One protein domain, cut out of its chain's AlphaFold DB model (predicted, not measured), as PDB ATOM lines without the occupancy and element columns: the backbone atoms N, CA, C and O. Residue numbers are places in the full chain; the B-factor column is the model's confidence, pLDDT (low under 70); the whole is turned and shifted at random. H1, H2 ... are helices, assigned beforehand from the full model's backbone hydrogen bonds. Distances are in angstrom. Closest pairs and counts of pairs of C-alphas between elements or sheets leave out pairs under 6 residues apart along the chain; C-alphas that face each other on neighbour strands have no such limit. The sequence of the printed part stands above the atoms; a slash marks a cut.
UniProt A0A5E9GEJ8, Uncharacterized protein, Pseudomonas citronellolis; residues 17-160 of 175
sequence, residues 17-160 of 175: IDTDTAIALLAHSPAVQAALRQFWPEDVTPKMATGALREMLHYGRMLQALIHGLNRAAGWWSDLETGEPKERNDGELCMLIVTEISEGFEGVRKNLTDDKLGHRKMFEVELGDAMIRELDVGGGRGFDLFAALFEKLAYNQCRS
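What this domain is: This is residues 17 to 160 of the 175 residues of an uncharacterized protein of Pseudomonas citronellolis (UniProt A0A5E9GEJ8). The long helix H3 is a beam: H1 and H2 pack on its first end, H6 packs on H1 and on H3, and the helical hairpin of H4 and H5 crosses it through H5. The printed part has 144 residues with six named helices, H1 to H6 in order: all helix. It is loose, radius of gyration of the C-alphas 18.4 A, spans 53 by 40 by 31 A.

How they stand to each other: H1, residues 19 to 27, touches H6, residues 145 to 158, closest C-alphas Ala 22 and Glu 151, 5.0 A. H5, residues 122 to 141, touches H3, residues 46 to 73, about perpendicular at 84 degrees, closest C-alphas His 68 and Asp 136, 4.4 A. Every O i to N i+4 pair is within hydrogen-bond range in H1, H3 and H5, but 4 of 6 in H2, residues 30 to 39, 16 of 17 in H4, residues 90 to 110, and 9 of 10 in H6.

Where its parts are: H3 runs 40.1 A from C-alpha 46 (22.858, -20.141, 23.087) to C-alpha 73 (-7.240, 1.379, 7.642).

The domain as a whole: The printed part has no cut. Links H3 to H4 and H4 to H5 are long. Residues 159 to 160 have pLDDT under 70.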
ATOM      1  N   ILE A  17      20.025  -2.365  29.791       73.56
ATOM      2  CA  ILE A  17      19.555  -3.555  29.070       73.56
ATOM      3  C   ILE A  17      18.933  -3.060  27.766       73.56
ATOM      4  O   ILE A  17      17.728  -2.881  27.681       73.56
ATOM      5  N   ASP A  18      19.773  -2.787  26.775       87.06
ATOM      6  CA  ASP A  18      19.291  -2.638  25.404       87.06
ATOM      7  C   ASP A  18      18.805  -3.992  24.857       87.06
ATOM      8  O   ASP A  18      19.105  -5.063  25.401       87.06
ATOM      9  N   THR A  19      18.054  -3.957  23.761       91.56
ATOM     10  CA  THR A  19      17.425  -5.147  23.177       91.56
ATOM     11  C   THR A  19      18.436  -6.236  22.790       91.56
ATOM     12  O   THR A  19      18.166  -7.425  22.966       91.56
ATOM     13  N   ASP A  20      19.628  -5.865  22.310       91.12
ATOM     14  CA  ASP A  20      20.679  -6.834  21.973       91.12
ATOM     15  C   ASP A  20      21.236  -7.525  23.224       91.12
ATOM     16  O   ASP A  20      21.445  -8.742  23.234       91.12
ATOM     17  N   THR A  21      21.425  -6.767  24.304       88.81
ATOM     18  CA  THR A  21      21.827  -7.295  25.611       88.81
ATOM     19  C   THR A  21      20.741  -8.191  26.191       88.81
ATOM     20  O   THR A  21      21.055  -9.258  26.721       88.81
ATOM     21  N   ALA A  22      19.467  -7.814  26.052       91.44
ATOM     22  CA  ALA A  22      18.334  -8.627  26.480       91.44
ATOM     23  C   ALA A  22      18.308  -9.986  25.769       91.44
ATOM     24  O   ALA A  22      18.196 -11.026  26.422       91.44
ATOM     25  N   ILE A  23      18.478  -9.993  24.444       94.44
ATOM     26  CA  ILE A  23      18.552 -11.224  23.648       94.44
ATOM     27  C   ILE A  23      19.731 -12.082  24.103       94.44
ATOM     28  O   ILE A  23      19.564 -13.284  24.304       94.44
ATOM     29  N   ALA A  24      20.907 -11.483  24.306       91.69
ATOM     30  CA  ALA A  24      22.079 -12.211  24.779       91.69
ATOM     31  C   ALA A  24      21.846 -12.844  26.164       91.69
ATOM     32  O   ALA A  24      22.177 -14.016  26.349       91.69
ATOM     33  N   LEU A  25      21.240 -12.116  27.113       89.94
ATOM     34  CA  LEU A  25      20.872 -12.635  28.440       89.94
ATOM     35  C   LEU A  25      19.914 -13.822  28.334       89.94
ATOM     36  O   LEU A  25      20.164 -14.882  28.906       89.94
ATOM     37  N   LEU A  26      18.821 -13.648  27.589       92.75
ATOM     38  CA  LEU A  26      17.794 -14.673  27.431       92.75
ATOM     39  C   LEU A  26      18.356 -15.918  26.744       92.75
ATOM     40  O   LEU A  26      18.103 -17.028  27.201       92.75
ATOM     41  N   ALA A  27      19.177 -15.753  25.708       94.19
ATOM     42  CA  ALA A  27      19.781 -16.864  24.984       94.19
ATOM     43  C   ALA A  27      20.695 -17.740  25.858       94.19
ATOM     44  O   ALA A  27      20.821 -18.938  25.604       94.19
ATOM     45  N   HIS A  28      21.318 -17.165  26.890       92.06
ATOM     46  CA  HIS A  28      22.159 -17.896  27.842       92.06
ATOM     47  C   HIS A  28      21.388 -18.414  29.066       92.06
ATOM     48  O   HIS A  28      21.980 -19.105  29.893       92.06
ATOM     49  N   SER A  29      20.087 -18.124  29.195       89.81
ATOM     50  CA  SER A  29      19.267 -18.647  30.290       89.81
ATOM     51  C   SER A  29      18.930 -20.126  30.054       89.81
ATOM     52  O   SER A  29      18.263 -20.445  29.062       89.81
ATOM     53  N   PRO A  30      19.289 -21.042  30.978       89.38
ATOM     54  CA  PRO A  30      18.907 -22.449  30.869       89.38
ATOM     55  C   PRO A  30      17.388 -22.649  30.827       89.38
ATOM     56  O   PRO A  30      16.899 -23.548  30.148       89.38
ATOM     57  N   ALA A  31      16.622 -21.791  31.513       88.88
ATOM     58  CA  ALA A  31      15.162 -21.851  31.503       88.88
ATOM     59  C   ALA A  31      14.586 -21.497  30.123       88.88
ATOM     60  O   ALA A  31      13.655 -22.152  29.659       88.88
ATOM     61  N   VAL A  32      15.164 -20.497  29.449       91.25
ATOM     62  CA  VAL A  32      14.770 -20.122  28.083       91.25
ATOM     63  C   VAL A  32      15.148 -21.226  27.098       91.25
ATOM     64  O   VAL A  32      14.315 -21.628  26.294       91.25
ATOM     65  N   GLN A  33      16.362 -21.776  27.187       92.62
ATOM     66  CA  GLN A  33      16.784 -22.900  26.341       92.62
ATOM     67  C   GLN A  33      15.874 -24.122  26.525       92.62
ATOM     68  O   GLN A  33      15.439 -24.718  25.542       92.62
ATOM     69  N   ALA A  34      15.512 -24.454  27.770       91.38
ATOM     70  CA  ALA A  34      14.572 -25.531  28.065       91.38
ATOM     71  C   ALA A  34      13.172 -25.260  27.490       91.38
ATOM     72  O   ALA A  34      12.559 -26.168  26.934       91.38
ATOM     73  N   ALA A  35      12.681 -24.018  27.575       91.06
ATOM     74  CA  ALA A  35      11.398 -23.627  26.992       91.06
ATOM     75  C   ALA A  35      11.398 -23.711  25.456       91.06
ATOM     76  O   ALA A  35      10.391 -24.089  24.860       91.06
ATOM     77  N   LEU A  36      12.523 -23.389  24.810       92.88
ATOM     78  CA  LEU A  36      12.678 -23.475  23.357       92.88
ATOM     79  C   LEU A  36      12.891 -24.908  22.859       92.88
ATOM     80  O   LEU A  36      12.559 -25.199  21.713       92.88
ATOM     81  N   ARG A  37      13.395 -25.815  23.705       92.56
ATOM     82  CA  ARG A  37      13.693 -27.210  23.338       92.56
ATOM     83  C   ARG A  37      12.503 -27.951  22.740       92.56
ATOM     84  O   ARG A  37      12.698 -28.812  21.902       92.56
ATOM     85  N   GLN A  38      11.272 -27.599  23.106       91.50
ATOM     86  CA  GLN A  38      10.076 -28.215  22.516       91.50
ATOM     87  C   GLN A  38       9.965 -28.031  20.988       91.50
ATOM     88  O   GLN A  38       9.214 -28.757  20.346       91.50
ATOM     89  N   PHE A  39      10.702 -27.075  20.409       91.75
ATOM     90  CA  PHE A  39      10.699 -26.770  18.978       91.75
ATOM     91  C   PHE A  39      11.918 -27.327  18.223       91.75
ATOM     92  O   PHE A  39      12.009 -27.135  17.012       91.75
ATOM     93  N   TRP A  40      12.842 -28.014  18.907       91.81
ATOM     94  CA  TRP A  40      14.028 -28.625  18.297       91.81
ATOM     95  C   TRP A  40      14.206 -30.087  18.732       91.81
ATOM     96  O   TRP A  40      13.924 -30.428  19.880       91.81
ATOM     97  N   PRO A  41      14.701 -30.967  17.843       78.69
ATOM     98  CA  PRO A  41      14.996 -32.352  18.204       78.69
ATOM     99  C   PRO A  41      16.256 -32.493  19.078       78.69
ATOM    100  O   PRO A  41      16.385 -33.476  19.807       78.69
ATOM    101  N   GLU A  42      17.161 -31.509  19.042       87.00
ATOM    102  CA  GLU A  42      18.384 -31.450  19.850       87.00
ATOM    103  C   GLU A  42      18.340 -30.371  20.944       87.00
ATOM    104  O   GLU A  42      17.462 -29.504  20.983       87.00
ATOM    105  N   ASP A  43      19.315 -30.423  21.855       91.00
ATOM    106  CA  ASP A  43      19.478 -29.407  22.890       91.00
ATOM    107  C   ASP A  43      19.765 -28.026  22.277       91.00
ATOM    108  O   ASP A  43      20.591 -27.860  21.376       91.00
ATOM    109  N   VAL A  44      19.080 -27.007  22.798       95.06
ATOM    110  CA  VAL A  44      19.137 -25.647  22.256       95.06
ATOM    111  C   VAL A  44      20.380 -24.929  22.769       95.06
ATOM    112  O   VAL A  44      20.465 -24.545  23.935       95.06
ATOM    113  N   THR A  45      21.343 -24.692  21.878       96.06
ATOM    114  CA  THR A  45      22.541 -23.898  22.195       96.06
ATOM    115  C   THR A  45      22.215 -22.400  22.328       96.06
ATOM    116  O   THR A  45      21.267 -21.920  21.696       96.06
ATOM    117  N   PRO A  46      23.039 -21.595  23.036       95.06
ATOM    118  CA  PRO A  46      22.858 -20.141  23.087       95.06
ATOM    119  C   PRO A  46      22.829 -19.469  21.707       95.06
ATOM    120  O   PRO A  46      22.101 -18.502  21.494       95.06
ATOM    121  N   LYS A  47      23.586 -19.992  20.735       95.81
ATOM    122  CA  LYS A  47      23.583 -19.474  19.359       95.81
ATOM    123  C   LYS A  47      22.234 -19.710  18.674       95.81
ATOM    124  O   LYS A  47      21.712 -18.794  18.043       95.81
ATOM    125  N   MET A  48      21.668 -20.908  18.823       95.94
ATOM    126  CA  MET A  48      20.337 -21.233  18.297       95.94
ATOM    127  C   MET A  48      19.265 -20.368  18.963       95.94
ATOM    128  O   MET A  48      18.471 -19.742  18.265       95.94
ATOM    129  N   ALA A  49      19.303 -20.252  20.296       95.88
ATOM    130  CA  ALA A  49      18.383 -19.400  21.046       95.88
ATOM    131  C   ALA A  49      18.484 -17.925  20.620       95.88
ATOM    132  O   ALA A  49      17.461 -17.280  20.423       95.88
ATOM    133  N   THR A  50      19.695 -17.401  20.404       97.19
ATOM    134  CA  THR A  50      19.904 -16.030  19.903       97.19
ATOM    135  C   THR A  50      19.217 -15.818  18.554       97.19
ATOM    136  O   THR A  50      18.535 -14.811  18.374       97.19
ATOM    137  N   GLY A  51      19.382 -16.757  17.616       96.88
ATOM    138  CA  GLY A  51      18.716 -16.701  16.313       96.88
ATOM    139  C   GLY A  51      17.194 -16.701  16.456       96.88
ATOM    140  O   GLY A  51      16.535 -15.792  15.963       96.88
ATOM    141  N   ALA A  52      16.651 -17.653  17.218       96.56
ATOM    142  CA  ALA A  52      15.213 -17.758  17.459       96.56
ATOM    143  C   ALA A  52      14.627 -16.490  18.105       96.56
ATOM    144  O   ALA A  52      13.593 -15.995  17.673       96.56
ATOM    145  N   LEU A  53      15.307 -15.923  19.103       97.31
ATOM    146  CA  LEU A  53      14.878 -14.700  19.784       97.31
ATOM    147  C   LEU A  53      14.886 -13.477  18.851       97.31
ATOM    148  O   LEU A  53      13.982 -12.649  18.932       97.31
ATOM    149  N   ARG A  54      15.863 -13.365  17.941       98.12
ATOM    150  CA  ARG A  54      15.884 -12.293  16.927       98.12
ATOM    151  C   ARG A  54      14.725 -12.417  15.944       98.12
ATOM    152  O   ARG A  54      14.083 -11.413  15.651       98.12
ATOM    153  N   GLU A  55      14.438 -13.633  15.491       97.94
ATOM    154  CA  GLU A  55      13.280 -13.917  14.642       97.94
ATOM    155  C   GLU A  55      11.969 -13.586  15.368       97.94
ATOM    156  O   GLU A  55      11.126 -12.876  14.829       97.94
ATOM    157  N   MET A  56      11.815 -13.998  16.630       97.50
ATOM    158  CA  MET A  56      10.640 -13.666  17.446       97.50
ATOM    159  C   MET A  56      10.447 -12.153  17.607       97.50
ATOM    160  O   MET A  56       9.328 -11.666  17.465       97.50
ATOM    161  N   LEU A  57      11.523 -11.400  17.863       98.25
ATOM    162  CA  LEU A  57      11.472  -9.938  17.918       98.25
ATOM    163  C   LEU A  57      11.037  -9.345  16.569       98.25
ATOM    164  O   LEU A  57      10.207  -8.437  16.532       98.25
ATOM    165  N   HIS A  58      11.589  -9.854  15.464       98.38
ATOM    166  CA  HIS A  58      11.240  -9.404  14.121       98.38
ATOM    167  C   HIS A  58       9.761  -9.658  13.803       98.38
ATOM    168  O   HIS A  58       9.043  -8.715  13.467       98.38
ATOM    169  N   TYR A  59       9.279 -10.890  13.987       98.44
ATOM    170  CA  TYR A  59       7.878 -11.239  13.749       98.44
ATOM    171  C   TYR A  59       6.923 -10.520  14.702       98.44
ATOM    172  O   TYR A  59       5.839 -10.126  14.284       98.44
ATOM    173  N   GLY A  60       7.330 -10.279  15.949       98.44
ATOM    174  CA  GLY A  60       6.567  -9.463  16.886       98.44
ATOM    175  C   GLY A  60       6.363  -8.035  16.376       98.44
ATOM    176  O   GLY A  60       5.233  -7.559  16.273       98.44
ATOM    177  N   ARG A  61       7.444  -7.367  15.954       98.38
ATOM    178  CA  ARG A  61       7.364  -6.030  15.340       98.38
ATOM    179  C   ARG A  61       6.488  -6.024  14.083       98.38
ATOM    180  O   ARG A  61       5.700  -5.099  13.902       98.38
ATOM    181  N   MET A  62       6.589  -7.058  13.243       98.62
ATOM    182  CA  MET A  62       5.719  -7.209  12.069       98.62
ATOM    183  C   MET A  62       4.246  -7.355  12.458       98.62
ATOM    184  O   MET A  62       3.399  -6.715  11.843       98.62
ATOM    185  N   LEU A  63       3.936  -8.158  13.477       98.69
ATOM    186  CA  LEU A  63       2.573  -8.343  13.967       98.69
ATOM    187  C   LEU A  63       1.997  -7.035  14.524       98.69
ATOM    188  O   LEU A  63       0.864  -6.687  14.200       98.69
ATOM    189  N   GLN A  64       2.785  -6.280  15.295       98.75
ATOM    190  CA  GLN A  64       2.386  -4.957  15.785       98.75
ATOM    191  C   GLN A  64       2.065  -4.007  14.624       98.75
ATOM    192  O   GLN A  64       1.015  -3.365  14.613       98.75
ATOM    193  N   ALA A  65       2.948  -3.942  13.624       98.56
ATOM    194  CA  ALA A  65       2.754  -3.100  12.447       98.56
ATOM    195  C   ALA A  65       1.523  -3.521  11.626       98.56
ATOM    196  O   ALA A  65       0.776  -2.662  11.163       98.56
ATOM    197  N   LEU A  66       1.294  -4.829  11.478       98.69
ATOM    198  CA  LEU A  66       0.124  -5.380  10.799       98.69
ATOM    199  C   LEU A  66      -1.169  -4.963  11.505       98.69
ATOM    200  O   LEU A  66      -2.049  -4.395  10.863       98.69
ATOM    201  N   ILE A  67      -1.273  -5.211  12.812       98.69
ATOM    202  CA  ILE A  67      -2.468  -4.891  13.605       98.69
ATOM    203  C   ILE A  67      -2.758  -3.392  13.561       98.69
ATOM    204  O   ILE A  67      -3.869  -2.990  13.215       98.69
ATOM    205  N   HIS A  68      -1.749  -2.559  13.829       98.19
ATOM    206  CA  HIS A  68      -1.930  -1.113  13.783       98.19
ATOM    207  C   HIS A  68      -2.313  -0.622  12.381       98.19
ATOM    208  O   HIS A  68      -3.182   0.238  12.229       98.19
ATOM    209  N   GLY A  69      -1.704  -1.188  11.335       97.44
ATOM    210  CA  GLY A  69      -2.042  -0.878   9.948       97.44
ATOM    211  C   GLY A  69      -3.499  -1.201   9.610       97.44
ATOM    212  O   GLY A  69      -4.179  -0.372   9.004       97.44
ATOM    213  N   LEU A  70      -3.999  -2.361  10.047       98.06
ATOM    214  CA  LEU A  70      -5.396  -2.762   9.868       98.06
ATOM    215  C   LEU A  70      -6.356  -1.834  10.626       98.06
ATOM    216  O   LEU A  70      -7.341  -1.378  10.046       98.06
ATOM    217  N   ASN A  71      -6.050  -1.482  11.878       97.25
ATOM    218  CA  ASN A  71      -6.900  -0.589  12.671       97.25
ATOM    219  C   ASN A  71      -6.905   0.843  12.126       97.25
ATOM    220  O   ASN A  71      -7.957   1.483  12.074       97.25
ATOM    221  N   ARG A  72      -5.761   1.343  11.647       95.31
ATOM    222  CA  ARG A  72      -5.690   2.623  10.933       95.31
ATOM    223  C   ARG A  72      -6.533   2.594   9.660       95.31
ATOM    224  O   ARG A  72      -7.293   3.528   9.432       95.31
ATOM    225  N   ALA A  73      -6.438   1.533   8.858       93.69
ATOM    226  CA  ALA A  73      -7.240   1.379   7.642       93.69
ATOM    227  C   ALA A  73      -8.749   1.289   7.937       93.69
ATOM    228  O   ALA A  73      -9.557   1.781   7.154       93.69
ATOM    229  N   ALA A  74      -9.125   0.720   9.083       94.50
ATOM    230  CA  ALA A  74     -10.496   0.708   9.590       94.50
ATOM    231  C   ALA A  74     -10.937   2.045  10.229       94.50
ATOM    232  O   ALA A  74     -12.061   2.146  10.715       94.50
ATOM    233  N   GLY A  75     -10.075   3.069  10.235       94.56
ATOM    234  CA  GLY A  75     -10.406   4.418  10.692       94.56
ATOM    235  C   GLY A  75     -10.319   4.634  12.205       94.56
ATOM    236  O   GLY A  75     -10.792   5.649  12.707       94.56
ATOM    237  N   TRP A  76      -9.684   3.732  12.961       95.56
ATOM    238  CA  TRP A  76      -9.502   3.921  14.411       95.56
ATOM    239  C   TRP A  76      -8.525   5.050  14.760       95.56
ATOM    240  O   TRP A  76      -8.621   5.641  15.836       95.56
ATOM    241  N   TRP A  77      -7.613   5.362  13.838       96.12
ATOM    242  CA  TRP A  77      -6.560   6.377  13.983       96.12
ATOM    243  C   TRP A  77      -6.673   7.508  12.963       96.12
ATOM    244  O   TRP A  77      -5.756   8.320  12.846       96.12
ATOM    245  N   SER A  78      -7.789   7.567  12.240       93.50
ATOM    246  CA  SER A  78      -8.064   8.606  11.256       93.50
ATOM    247  C   SER A  78      -9.435   9.204  11.525       93.50
ATOM    248  O   SER A  78     -10.358   8.516  11.955       93.50
ATOM    249  N   ASP A  79      -9.576  10.494  11.283       90.56
ATOM    250  CA  ASP A  79     -10.877  11.128  11.209       90.56
ATOM    251  C   ASP A  79     -11.623  10.593   9.975       90.56
ATOM    252  O   ASP A  79     -11.078  10.562   8.874       90.56
ATOM    253  N   LEU A  80     -12.848  10.098  10.163       89.19
ATOM    254  CA  LEU A  80     -13.577   9.389   9.103       89.19
ATOM    255  C   LEU A  80     -14.108  10.324   8.010       89.19
ATOM    256  O   LEU A  80     -14.394   9.860   6.908       89.19
ATOM    257  N   GLU A  81     -14.260  11.614   8.308       89.19
ATOM    258  CA  GLU A  81     -14.764  12.606   7.358       89.19
ATOM    259  C   GLU A  81     -13.628  13.178   6.505       89.19
ATOM    260  O   GLU A  81     -13.783  13.376   5.302       89.19
ATOM    261  N   THR A  82     -12.473  13.423   7.126       90.50
ATOM    262  CA  THR A  82     -11.329  14.108   6.508       90.50
ATOM    263  C   THR A  82     -10.201  13.168   6.088       90.50
ATOM    264  O   THR A  82      -9.411  13.518   5.216       90.50
ATOM    265  N   GLY A  83     -10.111  11.974   6.680       87.38
ATOM    266  CA  GLY A  83      -9.012  11.024   6.486       87.38
ATOM    267  C   GLY A  83      -7.721  11.384   7.230       87.38
ATOM    268  O   GLY A  83      -6.761  10.611   7.186       87.38
ATOM    269  N   GLU A  84      -7.688  12.525   7.923       90.44
ATOM    270  CA  GLU A  84      -6.512  13.014   8.643       90.44
ATOM    271  C   GLU A  84      -6.235  12.201   9.917       90.44
ATOM    272  O   GLU A  84      -7.162  11.637  10.502       90.44
ATOM    273  N   PRO A  85      -4.978  12.133  10.397       91.19
ATOM    274  CA  PRO A  85      -4.656  11.448  11.641       91.19
ATOM    275  C   PRO A  85      -5.470  11.982  12.827       91.19
ATOM    276  O   PRO A  85      -5.508  13.183  13.094       91.19
ATOM    277  N   LYS A  86      -6.082  11.066  13.576       93.06
ATOM    278  CA  LYS A  86      -6.853  11.366  14.782       93.06
ATOM    279  C   LYS A  86      -5.992  11.170  16.022       93.06
ATOM    280  O   LYS A  86      -5.498  10.071  16.271       93.06
ATOM    281  N   GLU A  87      -5.891  12.209  16.849       92.69
ATOM    282  CA  GLU A  87      -5.297  12.076  18.178       92.69
ATOM    283  C   GLU A  87      -6.239  11.285  19.098       92.69
ATOM    284  O   GLU A  87      -7.447  11.535  19.160       92.69
ATOM    285  N   ARG A  88      -5.688  10.303  19.811       95.44
ATOM    286  CA  ARG A  88      -6.442   9.416  20.705       95.44
ATOM    287  C   ARG A  88      -6.169   9.792  22.156       95.44
ATOM    288  O   ARG A  88      -5.101  10.296  22.486       95.44
ATOM    289  N   ASN A  89      -7.121   9.533  23.043       96.06
ATOM    290  CA  ASN A  89      -6.911   9.711  24.474       96.06
ATOM    291  C   ASN A  89      -6.296   8.438  25.076       96.06
ATOM    292  O   ASN A  89      -6.867   7.360  24.938       96.06
ATOM    293  N   ASP A  90      -5.165   8.554  25.776       96.31
ATOM    294  CA  ASP A  90      -4.497   7.386  26.371       96.31
ATOM    295  C   ASP A  90      -5.363   6.671  27.416       96.31
ATOM    296  O   ASP A  90      -5.336   5.448  27.503       96.31
ATOM    297  N   GLY A  91      -6.178   7.405  28.179       97.56
ATOM    298  CA  GLY A  91      -7.122   6.813  29.127       97.56
ATOM    299  C   GLY A  91      -8.203   5.983  28.435       97.56
ATOM    300  O   GLY A  91      -8.508   4.882  28.884       97.56
ATOM    301  N   GLU A  92      -8.740   6.472  27.316       97.38
ATOM    302  CA  GLU A  92      -9.682   5.721  26.478       97.38
ATOM    303  C   GLU A  92      -9.034   4.446  25.923       97.38
ATOM    304  O   GLU A  92      -9.609   3.366  26.034       97.38
ATOM    305  N   LEU A  93      -7.815   4.552  25.384       97.81
ATOM    306  CA  LEU A  93      -7.061   3.407  24.869       97.81
ATOM    307  C   LEU A  93      -6.794   2.355  25.956       97.81
ATOM    308  O   LEU A  93      -7.003   1.166  25.722       97.81
ATOM    309  N   CYS A  94      -6.401   2.784  27.158       97.94
ATOM    310  CA  CYS A  94      -6.239   1.899  28.309       97.94
ATOM    311  C   CYS A  94      -7.550   1.199  28.678       97.94
ATOM    312  O   CYS A  94      -7.554  -0.005  28.932       97.94
ATOM    313  N   MET A  95      -8.667   1.929  28.700       98.38
ATOM    314  CA  MET A  95      -9.955   1.340  29.057       98.38
ATOM    315  C   MET A  95     -10.454   0.338  28.021       98.38
ATOM    316  O   MET A  95     -11.048  -0.653  28.429       98.38
ATOM    317  N   LEU A  96     -10.153   0.528  26.731       98.00
ATOM    318  CA  LEU A  96     -10.452  -0.471  25.699       98.00
ATOM    319  C   LEU A  96      -9.742  -1.804  25.966       98.00
ATOM    320  O   LEU A  96     -10.342  -2.849  25.773       98.00
ATOM    321  N   ILE A  97      -8.496  -1.791  26.452       98.50
ATOM    322  CA  ILE A  97      -7.789  -3.027  26.840       98.50
ATOM    323  C   ILE A  97      -8.462  -3.661  28.067       98.50
ATOM    324  O   ILE A  97      -8.707  -4.866  28.105       98.50
ATOM    325  N   VAL A  98      -8.777  -2.850  29.083       98.50
ATOM    326  CA  VAL A  98      -9.402  -3.316  30.335       98.50
ATOM    327  C   VAL A  98     -10.764  -3.968  30.087       98.50
ATOM    328  O   VAL A  98     -11.108  -4.936  30.773       98.50
ATOM    329  N   THR A  99     -11.544  -3.455  29.134       98.12
ATOM    330  CA  THR A  99     -12.854  -4.024  28.813       98.12
ATOM    331  C   THR A  99     -12.731  -5.416  28.202       98.12
ATOM    332  O   THR A  99     -13.425  -6.294  28.703       98.12
ATOM    333  N   GLU A 100     -11.782  -5.677  27.289       98.31
ATOM    334  CA  GLU A 100     -11.614  -7.032  26.716       98.31
ATOM    335  C   GLU A 100     -11.257  -8.056  27.818       98.31
ATOM    336  O   GLU A 100     -11.833  -9.138  27.922       98.31
ATOM    337  N   ILE A 101     -10.380  -7.684  28.764       98.38
ATOM    338  CA  ILE A 101     -10.062  -8.542  29.924       98.38
ATOM    339  C   ILE A 101     -11.300  -8.804  30.799       98.38
ATOM    340  O   ILE A 101     -11.467  -9.902  31.343       98.38
ATOM    341  N   SER A 102     -12.178  -7.810  30.946       98.19
ATOM    342  CA  SER A 102     -13.418  -7.941  31.720       98.19
ATOM    343  C   SER A 102     -14.439  -8.846  31.019       98.19
ATOM    344  O   SER A 102     -15.091  -9.653  31.684       98.19
ATOM    345  N   GLU A 103     -14.543  -8.771  29.692       97.75
ATOM    346  CA  GLU A 103     -15.367  -9.671  28.874       97.75
ATOM    347  C   GLU A 103     -14.844 -11.111  28.950       97.75
ATOM    348  O   GLU A 103     -15.601 -12.046  29.233       97.75
ATOM    349  N   GLY A 104     -13.525 -11.298  28.868       97.75
ATOM    350  CA  GLY A 104     -12.896 -12.599  29.073       97.75
ATOM    351  C   GLY A 104     -13.207 -13.201  30.450       97.75
ATOM    352  O   GLY A 104     -13.528 -14.391  30.556       97.75
ATOM    353  N   PHE A 105     -13.170 -12.386  31.510       97.88
ATOM    354  CA  PHE A 105     -13.565 -12.813  32.856       97.88
ATOM    355  C   PHE A 105     -15.037 -13.241  32.926       97.88
ATOM    356  O   PHE A 105     -15.358 -14.260  33.548       97.88
ATOM    357  N   GLU A 106     -15.936 -12.515  32.264       97.94
ATOM    358  CA  GLU A 106     -17.346 -12.891  32.165       97.94
ATOM    359  C   GLU A 106     -17.519 -14.248  31.462       97.94
ATOM    360  O   GLU A 106     -18.284 -15.103  31.930       97.94
ATOM    361  N   GLY A 107     -16.732 -14.492  30.410       97.81
ATOM    362  CA  GLY A 107     -16.640 -15.778  29.730       97.81
ATOM    363  C   GLY A 107     -16.241 -16.924  30.657       97.81
ATOM    364  O   GLY A 107     -16.863 -17.988  30.622       97.81
ATOM    365  N   VAL A 108     -15.262 -16.709  31.545       97.75
ATOM    366  CA  VAL A 108     -14.886 -17.685  32.586       97.75
ATOM    367  C   VAL A 108     -16.036 -17.902  33.568       97.75
ATOM    368  O   VAL A 108     -16.424 -19.044  33.822       97.75
ATOM    369  N   ARG A 109     -16.615 -16.819  34.098       98.19
ATOM    370  CA  ARG A 109     -17.665 -16.863  35.127       98.19
ATOM    371  C   ARG A 109     -18.908 -17.627  34.668       98.19
ATOM    372  O   ARG A 109     -19.554 -18.289  35.478       98.19
ATOM    373  N   LYS A 110     -19.247 -17.525  33.383       97.44
ATOM    374  CA  LYS A 110     -20.413 -18.172  32.766       97.44
ATOM    375  C   LYS A 110     -20.073 -19.425  31.944       97.44
ATOM    376  O   LYS A 110     -20.986 -20.060  31.425       97.44
ATOM    377  N   ASN A 111     -18.794 -19.801  31.843       96.69
ATOM    378  CA  ASN A 111     -18.297 -20.903  31.009       96.69
ATOM    379  C   ASN A 111     -18.734 -20.803  29.528       96.69
ATOM    380  O   ASN A 111     -19.138 -21.796  28.915       96.69
ATOM    381  N   LEU A 112     -18.654 -19.602  28.953       97.88
ATOM    382  CA  LEU A 112     -19.146 -19.307  27.605       97.88
ATOM    383  C   LEU A 112     -18.152 -19.702  26.503       97.88
ATOM    384  O   LEU A 112     -16.928 -19.702  26.678       97.88
ATOM    385  N   THR A 113     -18.706 -20.028  25.339       98.31
ATOM    386  CA  THR A 113     -18.017 -19.918  24.046       98.31
ATOM    387  C   THR A 113     -18.134 -18.487  23.535       98.31
ATOM    388  O   THR A 113     -19.043 -17.775  23.949       98.31
ATOM    389  N   ASP A 114     -17.220 -18.066  22.669       98.00
ATOM    390  CA  ASP A 114     -17.270 -16.722  22.089       98.00
ATOM    391  C   ASP A 114     -18.483 -16.537  21.158       98.00
ATOM    392  O   ASP A 114     -18.889 -17.477  20.474       98.00
ATOM    393  N   ASP A 115     -19.046 -15.331  21.090       95.19
ATOM    394  CA  ASP A 115     -20.226 -15.060  20.258       95.19
ATOM    395  C   ASP A 115     -19.883 -14.966  18.759       95.19
ATOM    396  O   ASP A 115     -20.708 -15.290  17.901       95.19
ATOM    397  N   LYS A 116     -18.656 -14.544  18.426       93.62
ATOM    398  CA  LYS A 116     -18.178 -14.330  17.048       93.62
ATOM    399  C   LYS A 116     -17.483 -15.590  16.513       93.62
ATOM    400  O   LYS A 116     -17.617 -15.946  15.342       93.62
ATOM    401  N   LEU A 117     -16.768 -16.296  17.387       97.50
ATOM    402  CA  LEU A 117     -15.989 -17.506  17.141       97.50
ATOM    403  C   LEU A 117     -16.472 -18.650  18.047       97.50
ATOM    404  O   LEU A 117     -15.694 -19.217  18.811       97.50
ATOM    405  N   GLY A 118     -17.739 -19.057  17.913       97.62
ATOM    406  CA  GLY A 118     -18.412 -20.031  18.800       97.62
ATOM    407  C   GLY A 118     -17.788 -21.424  18.954       97.62
ATOM    408  O   GLY A 118     -18.249 -22.220  19.767       97.62
ATOM    409  N   HIS A 119     -16.722 -21.730  18.217       97.75
ATOM    410  CA  HIS A 119     -15.913 -22.937  18.399       97.75
ATOM    411  C   HIS A 119     -14.771 -22.766  19.422       97.75
ATOM    412  O   HIS A 119     -14.115 -23.750  19.760       97.75
ATOM    413  N   ARG A 120     -14.521 -21.547  19.918       98.31
ATOM    414  CA  ARG A 120     -13.502 -21.219  20.928       98.31
ATOM    415  C   ARG A 120     -14.148 -20.764  22.229       98.31
ATOM    416  O   ARG A 120     -15.300 -20.327  22.259       98.31
ATOM    417  N   LYS A 121     -13.404 -20.871  23.331       98.31
ATOM    418  CA  LYS A 121     -13.836 -20.299  24.611       98.31
ATOM    419  C   LYS A 121     -13.788 -18.779  24.529       98.31
ATOM    420  O   LYS A 121     -12.805 -18.244  24.033       98.31
ATOM    421  N   MET A 122     -14.800 -18.107  25.082       98.38
ATOM    422  CA  MET A 122     -14.847 -16.639  25.124       98.38
ATOM    423  C   MET A 122     -13.566 -16.074  25.741       98.38
ATOM    424  O   MET A 122     -12.920 -15.223  25.152       98.38
ATOM    425  N   PHE A 123     -13.103 -16.659  26.850       98.38
ATOM    426  CA  PHE A 123     -11.856 -16.232  27.484       98.38
ATOM    427  C   PHE A 123     -10.630 -16.291  26.555       98.38
ATOM    428  O   PHE A 123      -9.776 -15.421  26.626       98.38
ATOM    429  N   GLU A 124     -10.534 -17.296  25.679       98.31
ATOM    430  CA  GLU A 124      -9.420 -17.405  24.728       98.31
ATOM    431  C   GLU A 124      -9.470 -16.297  23.670       98.31
ATOM    432  O   GLU A 124      -8.436 -15.728  23.331       98.31
ATOM    433  N   VAL A 125     -10.667 -15.994  23.161       98.44
ATOM    434  CA  VAL A 125     -10.867 -14.972  22.125       98.44
ATOM    435  C   VAL A 125     -10.627 -13.576  22.689       98.44
ATOM    436  O   VAL A 125      -9.873 -12.815  22.093       98.44
ATOM    437  N   GLU A 126     -11.146 -13.288  23.881       98.50
ATOM    438  CA  GLU A 126     -11.000 -11.978  24.525       98.50
ATOM    439  C   GLU A 126      -9.558 -11.682  24.977       98.50
ATOM    440  O   GLU A 126      -9.108 -10.536  24.961       98.50
ATOM    441  N   LEU A 127      -8.762 -12.710  25.307       98.31
ATOM    442  CA  LEU A 127      -7.310 -12.536  25.461       98.31
ATOM    443  C   LEU A 127      -6.642 -12.132  24.137       98.31
ATOM    444  O   LEU A 127      -5.697 -11.343  24.140       98.31
ATOM    445  N   GLY A 128      -7.130 -12.658  23.011       98.19
ATOM    446  CA  GLY A 128      -6.710 -12.238  21.676       98.19
ATOM    447  C   GLY A 128      -7.084 -10.784  21.379       98.19
ATOM    448  O   GLY A 128      -6.231 -10.027  20.914       98.19
ATOM    449  N   ASP A 129      -8.310 -10.375  21.708       98.31
ATOM    450  CA  ASP A 129      -8.773  -8.994  21.527       98.31
ATOM    451  C   ASP A 129      -7.950  -8.021  22.391       98.31
ATOM    452  O   ASP A 129      -7.467  -7.006  21.880       98.31
ATOM    453  N   ALA A 130      -7.634  -8.373  23.643       98.44
ATOM    454  CA  ALA A 130      -6.732  -7.586  24.486       98.44
ATOM    455  C   ALA A 130      -5.335  -7.408  23.855       98.44
ATOM    456  O   ALA A 130      -4.818  -6.289  23.808       98.44
ATOM    457  N   MET A 131      -4.743  -8.474  23.298       98.44
ATOM    458  CA  MET A 131      -3.460  -8.384  22.583       98.44
ATOM    459  C   MET A 131      -3.548  -7.464  21.359       98.44
ATOM    460  O   MET A 131      -2.626  -6.690  21.102       98.44
ATOM    461  N   ILE A 132      -4.649  -7.519  20.603       98.69
ATOM    462  CA  ILE A 132      -4.880  -6.624  19.463       98.69
ATOM    463  C   ILE A 132      -4.896  -5.166  19.930       98.69
ATOM    464  O   ILE A 132      -4.231  -4.328  19.316       98.69
ATOM    465  N   ARG A 133      -5.593  -4.857  21.030       98.50
ATOM    466  CA  ARG A 133      -5.629  -3.501  21.598       98.50
ATOM    467  C   ARG A 133      -4.248  -3.029  22.046       98.50
ATOM    468  O   ARG A 133      -3.849  -1.924  21.693       98.50
ATOM    469  N   GLU A 134      -3.505  -3.857  22.777       98.62
ATOM    470  CA  GLU A 134      -2.153  -3.522  23.239       98.62
ATOM    471  C   GLU A 134      -1.213  -3.212  22.066       98.62
ATOM    472  O   GLU A 134      -0.535  -2.180  22.057       98.62
ATOM    473  N   LEU A 135      -1.204  -4.074  21.045       98.69
ATOM    474  CA  LEU A 135      -0.335  -3.920  19.881       98.69
ATOM    475  C   LEU A 135      -0.732  -2.730  19.000       98.69
ATOM    476  O   LEU A 135       0.146  -2.049  18.464       98.69
ATOM    477  N   ASP A 136      -2.025  -2.429  18.888       98.56
ATOM    478  CA  ASP A 136      -2.491  -1.233  18.191       98.56
ATOM    479  C   ASP A 136      -2.060   0.056  18.900       98.56
ATOM    480  O   ASP A 136      -1.545   0.969  18.253       98.56
ATOM    481  N   VAL A 137      -2.185   0.116  20.233       98.19
ATOM    482  CA  VAL A 137      -1.667   1.242  21.031       98.19
ATOM    483  C   VAL A 137      -0.164   1.396  20.819       98.19
ATOM    484  O   VAL A 137       0.312   2.509  20.588       98.19
ATOM    485  N   GLY A 138       0.579   0.285  20.835       98.06
ATOM    486  CA  GLY A 138       2.010   0.280  20.543       98.06
ATOM    487  C   GLY A 138       2.330   0.902  19.186       98.06
ATOM    488  O   GLY A 138       3.165   1.800  19.099       98.06
ATOM    489  N   GLY A 139       1.624   0.483  18.134       97.62
ATOM    490  CA  GLY A 139       1.790   1.046  16.795       97.62
ATOM    491  C   GLY A 139       1.412   2.527  16.705       97.62
ATOM    492  O   GLY A 139       2.192   3.319  16.178       97.62
ATOM    493  N   GLY A 140       0.268   2.922  17.266       96.69
ATOM    494  CA  GLY A 140      -0.226   4.300  17.208       96.69
ATOM    495  C   GLY A 140       0.604   5.299  18.015       96.69
ATOM    496  O   GLY A 140       0.657   6.478  17.665       96.69
ATOM    497  N   ARG A 141       1.304   4.839  19.057       96.94
ATOM    498  CA  ARG A 141       2.238   5.656  19.851       96.94
ATOM    499  C   ARG A 141       3.699   5.530  19.422       96.94
ATOM    500  O   ARG A 141       4.554   6.208  19.985       96.94
ATOM    501  N   GLY A 142       3.998   4.693  18.428       96.75
ATOM    502  CA  GLY A 142       5.367   4.458  17.970       96.75
ATOM    503  C   GLY A 142       6.241   3.730  18.997       96.75
ATOM    504  O   GLY A 142       7.461   3.877  18.982       96.75
ATOM    505  N   PHE A 143       5.636   2.964  19.903       97.94
ATOM    506  CA  PHE A 143       6.365   2.140  20.861       97.94
ATOM    507  C   PHE A 143       6.879   0.862  20.200       97.94
ATOM    508  O   PHE A 143       6.219   0.276  19.346       97.94
ATOM    509  N   ASP A 144       8.036   0.381  20.650       97.31
ATOM    510  CA  ASP A 144       8.526  -0.957  20.318       97.31
ATOM    511  C   ASP A 144       8.203  -1.914  21.471       97.31
ATOM    512  O   ASP A 144       9.023  -2.149  22.365       97.31
ATOM    513  N   LEU A 145       6.966  -2.425  21.493       97.50
ATOM    514  CA  LEU A 145       6.490  -3.250  22.606       97.50
ATOM    515  C   LEU A 145       7.256  -4.566  22.716       97.50
ATOM    516  O   LEU A 145       7.471  -5.055  23.822       97.50
ATOM    517  N   PHE A 146       7.711  -5.129  21.596       97.50
ATOM    518  CA  PHE A 146       8.462  -6.380  21.610       97.50
ATOM    519  C   PHE A 146       9.901  -6.190  22.098       97.50
ATOM    520  O   PHE A 146      10.386  -7.037  22.849       97.50
ATOM    521  N   ALA A 147      10.566  -5.076  21.771       96.06
ATOM    522  CA  ALA A 147      11.838  -4.735  22.412       96.06
ATOM    523  C   ALA A 147      11.666  -4.576  23.930       96.06
ATOM    524  O   ALA A 147      12.354  -5.252  24.700       96.06
ATOM    525  N   ALA A 148      10.680  -3.780  24.360       95.69
ATOM    526  CA  ALA A 148      10.385  -3.571  25.777       95.69
ATOM    527  C   ALA A 148      10.036  -4.887  26.504       95.69
ATOM    528  O   ALA A 148      10.481  -5.120  27.631       95.69
ATOM    529  N   LEU A 149       9.286  -5.782  25.853       96.00
ATOM    530  CA  LEU A 149       8.968  -7.116  26.361       96.00
ATOM    531  C   LEU A 149      10.237  -7.943  26.584       96.00
ATOM    532  O   LEU A 149      10.399  -8.536  27.649       96.00
ATOM    533  N   PHE A 150      11.147  -7.983  25.611       95.25
ATOM    534  CA  PHE A 150      12.379  -8.770  25.699       95.25
ATOM    535  C   PHE A 150      13.304  -8.234  26.787       95.25
ATOM    536  O   PHE A 150      13.807  -9.005  27.607       95.25
ATOM    537  N   GLU A 151      13.468  -6.917  26.852       92.25
ATOM    538  CA  GLU A 151      14.215  -6.241  27.912       92.25
ATOM    539  C   GLU A 151      13.606  -6.544  29.284       92.25
ATOM    540  O   GLU A 151      14.326  -6.879  30.231       92.25
ATOM    541  N   LYS A 152      12.271  -6.546  29.392       90.50
ATOM    542  CA  LYS A 152      11.584  -6.878  30.643       90.50
ATOM    543  C   LYS A 152      11.708  -8.352  31.021       90.50
ATOM    544  O   LYS A 152      11.876  -8.659  32.204       90.50
ATOM    545  N   LEU A 153      11.637  -9.265  30.056       91.38
ATOM    546  CA  LEU A 153      11.834 -10.698  30.270       91.38
ATOM    547  C   LEU A 153      13.256 -10.982  30.743       91.38
ATOM    548  O   LEU A 153      13.424 -11.670  31.751       91.38
ATOM    549  N   ALA A 154      14.257 -10.406  30.074       89.56
ATOM    550  CA  ALA A 154      15.653 -10.484  30.485       89.56
ATOM    551  C   ALA A 154      15.822  -9.931  31.902       89.56
ATOM    552  O   ALA A 154      16.425 -10.583  32.755       89.56
ATOM    553  N   TYR A 155      15.192  -8.787  32.192       83.06
ATOM    554  CA  TYR A 155      15.245  -8.208  33.524       83.06
ATOM    555  C   TYR A 155      14.666  -9.144  34.596       83.06
ATOM    556  O   TYR A 155      15.241  -9.326  35.670       83.06
ATOM    557  N   ASN A 156      13.530  -9.776  34.295       83.56
ATOM    558  CA  ASN A 156      12.846 -10.681  35.210       83.56
ATOM    559  C   ASN A 156      13.648 -11.962  35.509       83.56
ATOM    560  O   ASN A 156      13.442 -12.538  36.575       83.56
ATOM    561  N   GLN A 157      14.572 -12.390  34.635       78.44
ATOM    562  CA  GLN A 157      15.471 -13.525  34.909       78.44
ATOM    563  C   GLN A 157      16.459 -13.222  36.045       78.44
ATOM    564  O   GLN A 157      16.819 -14.107  36.821       78.44
ATOM    565  N   CYS A 158      16.879 -11.964  36.169       70.69
ATOM    566  CA  CYS A 158      17.841 -11.518  37.176       70.69
ATOM    567  C   CYS A 158      17.164 -11.033  38.472       70.69
ATOM    568  O   CYS A 158      17.837 -10.771  39.470       70.69
ATOM    569  N   ARG A 159      15.828 -10.922  38.485       68.81
ATOM    570  CA  ARG A 159      15.047 -10.382  39.603       68.81
ATOM    571  C   ARG A 159      14.977 -11.390  40.761       68.81
ATOM    572  O   ARG A 159      14.410 -12.476  40.636       68.81
ATOM    573  N   SER A 160      15.562 -11.037  41.906       58.38
ATOM    574  CA  SER A 160      15.739 -11.938  43.057       58.38
ATOM    575  C   SER A 160      14.429 -12.426  43.695       58.38
ATOM    576  O   SER A 160      14.374 -13.569  44.137       58.38
TER     577      SER A 160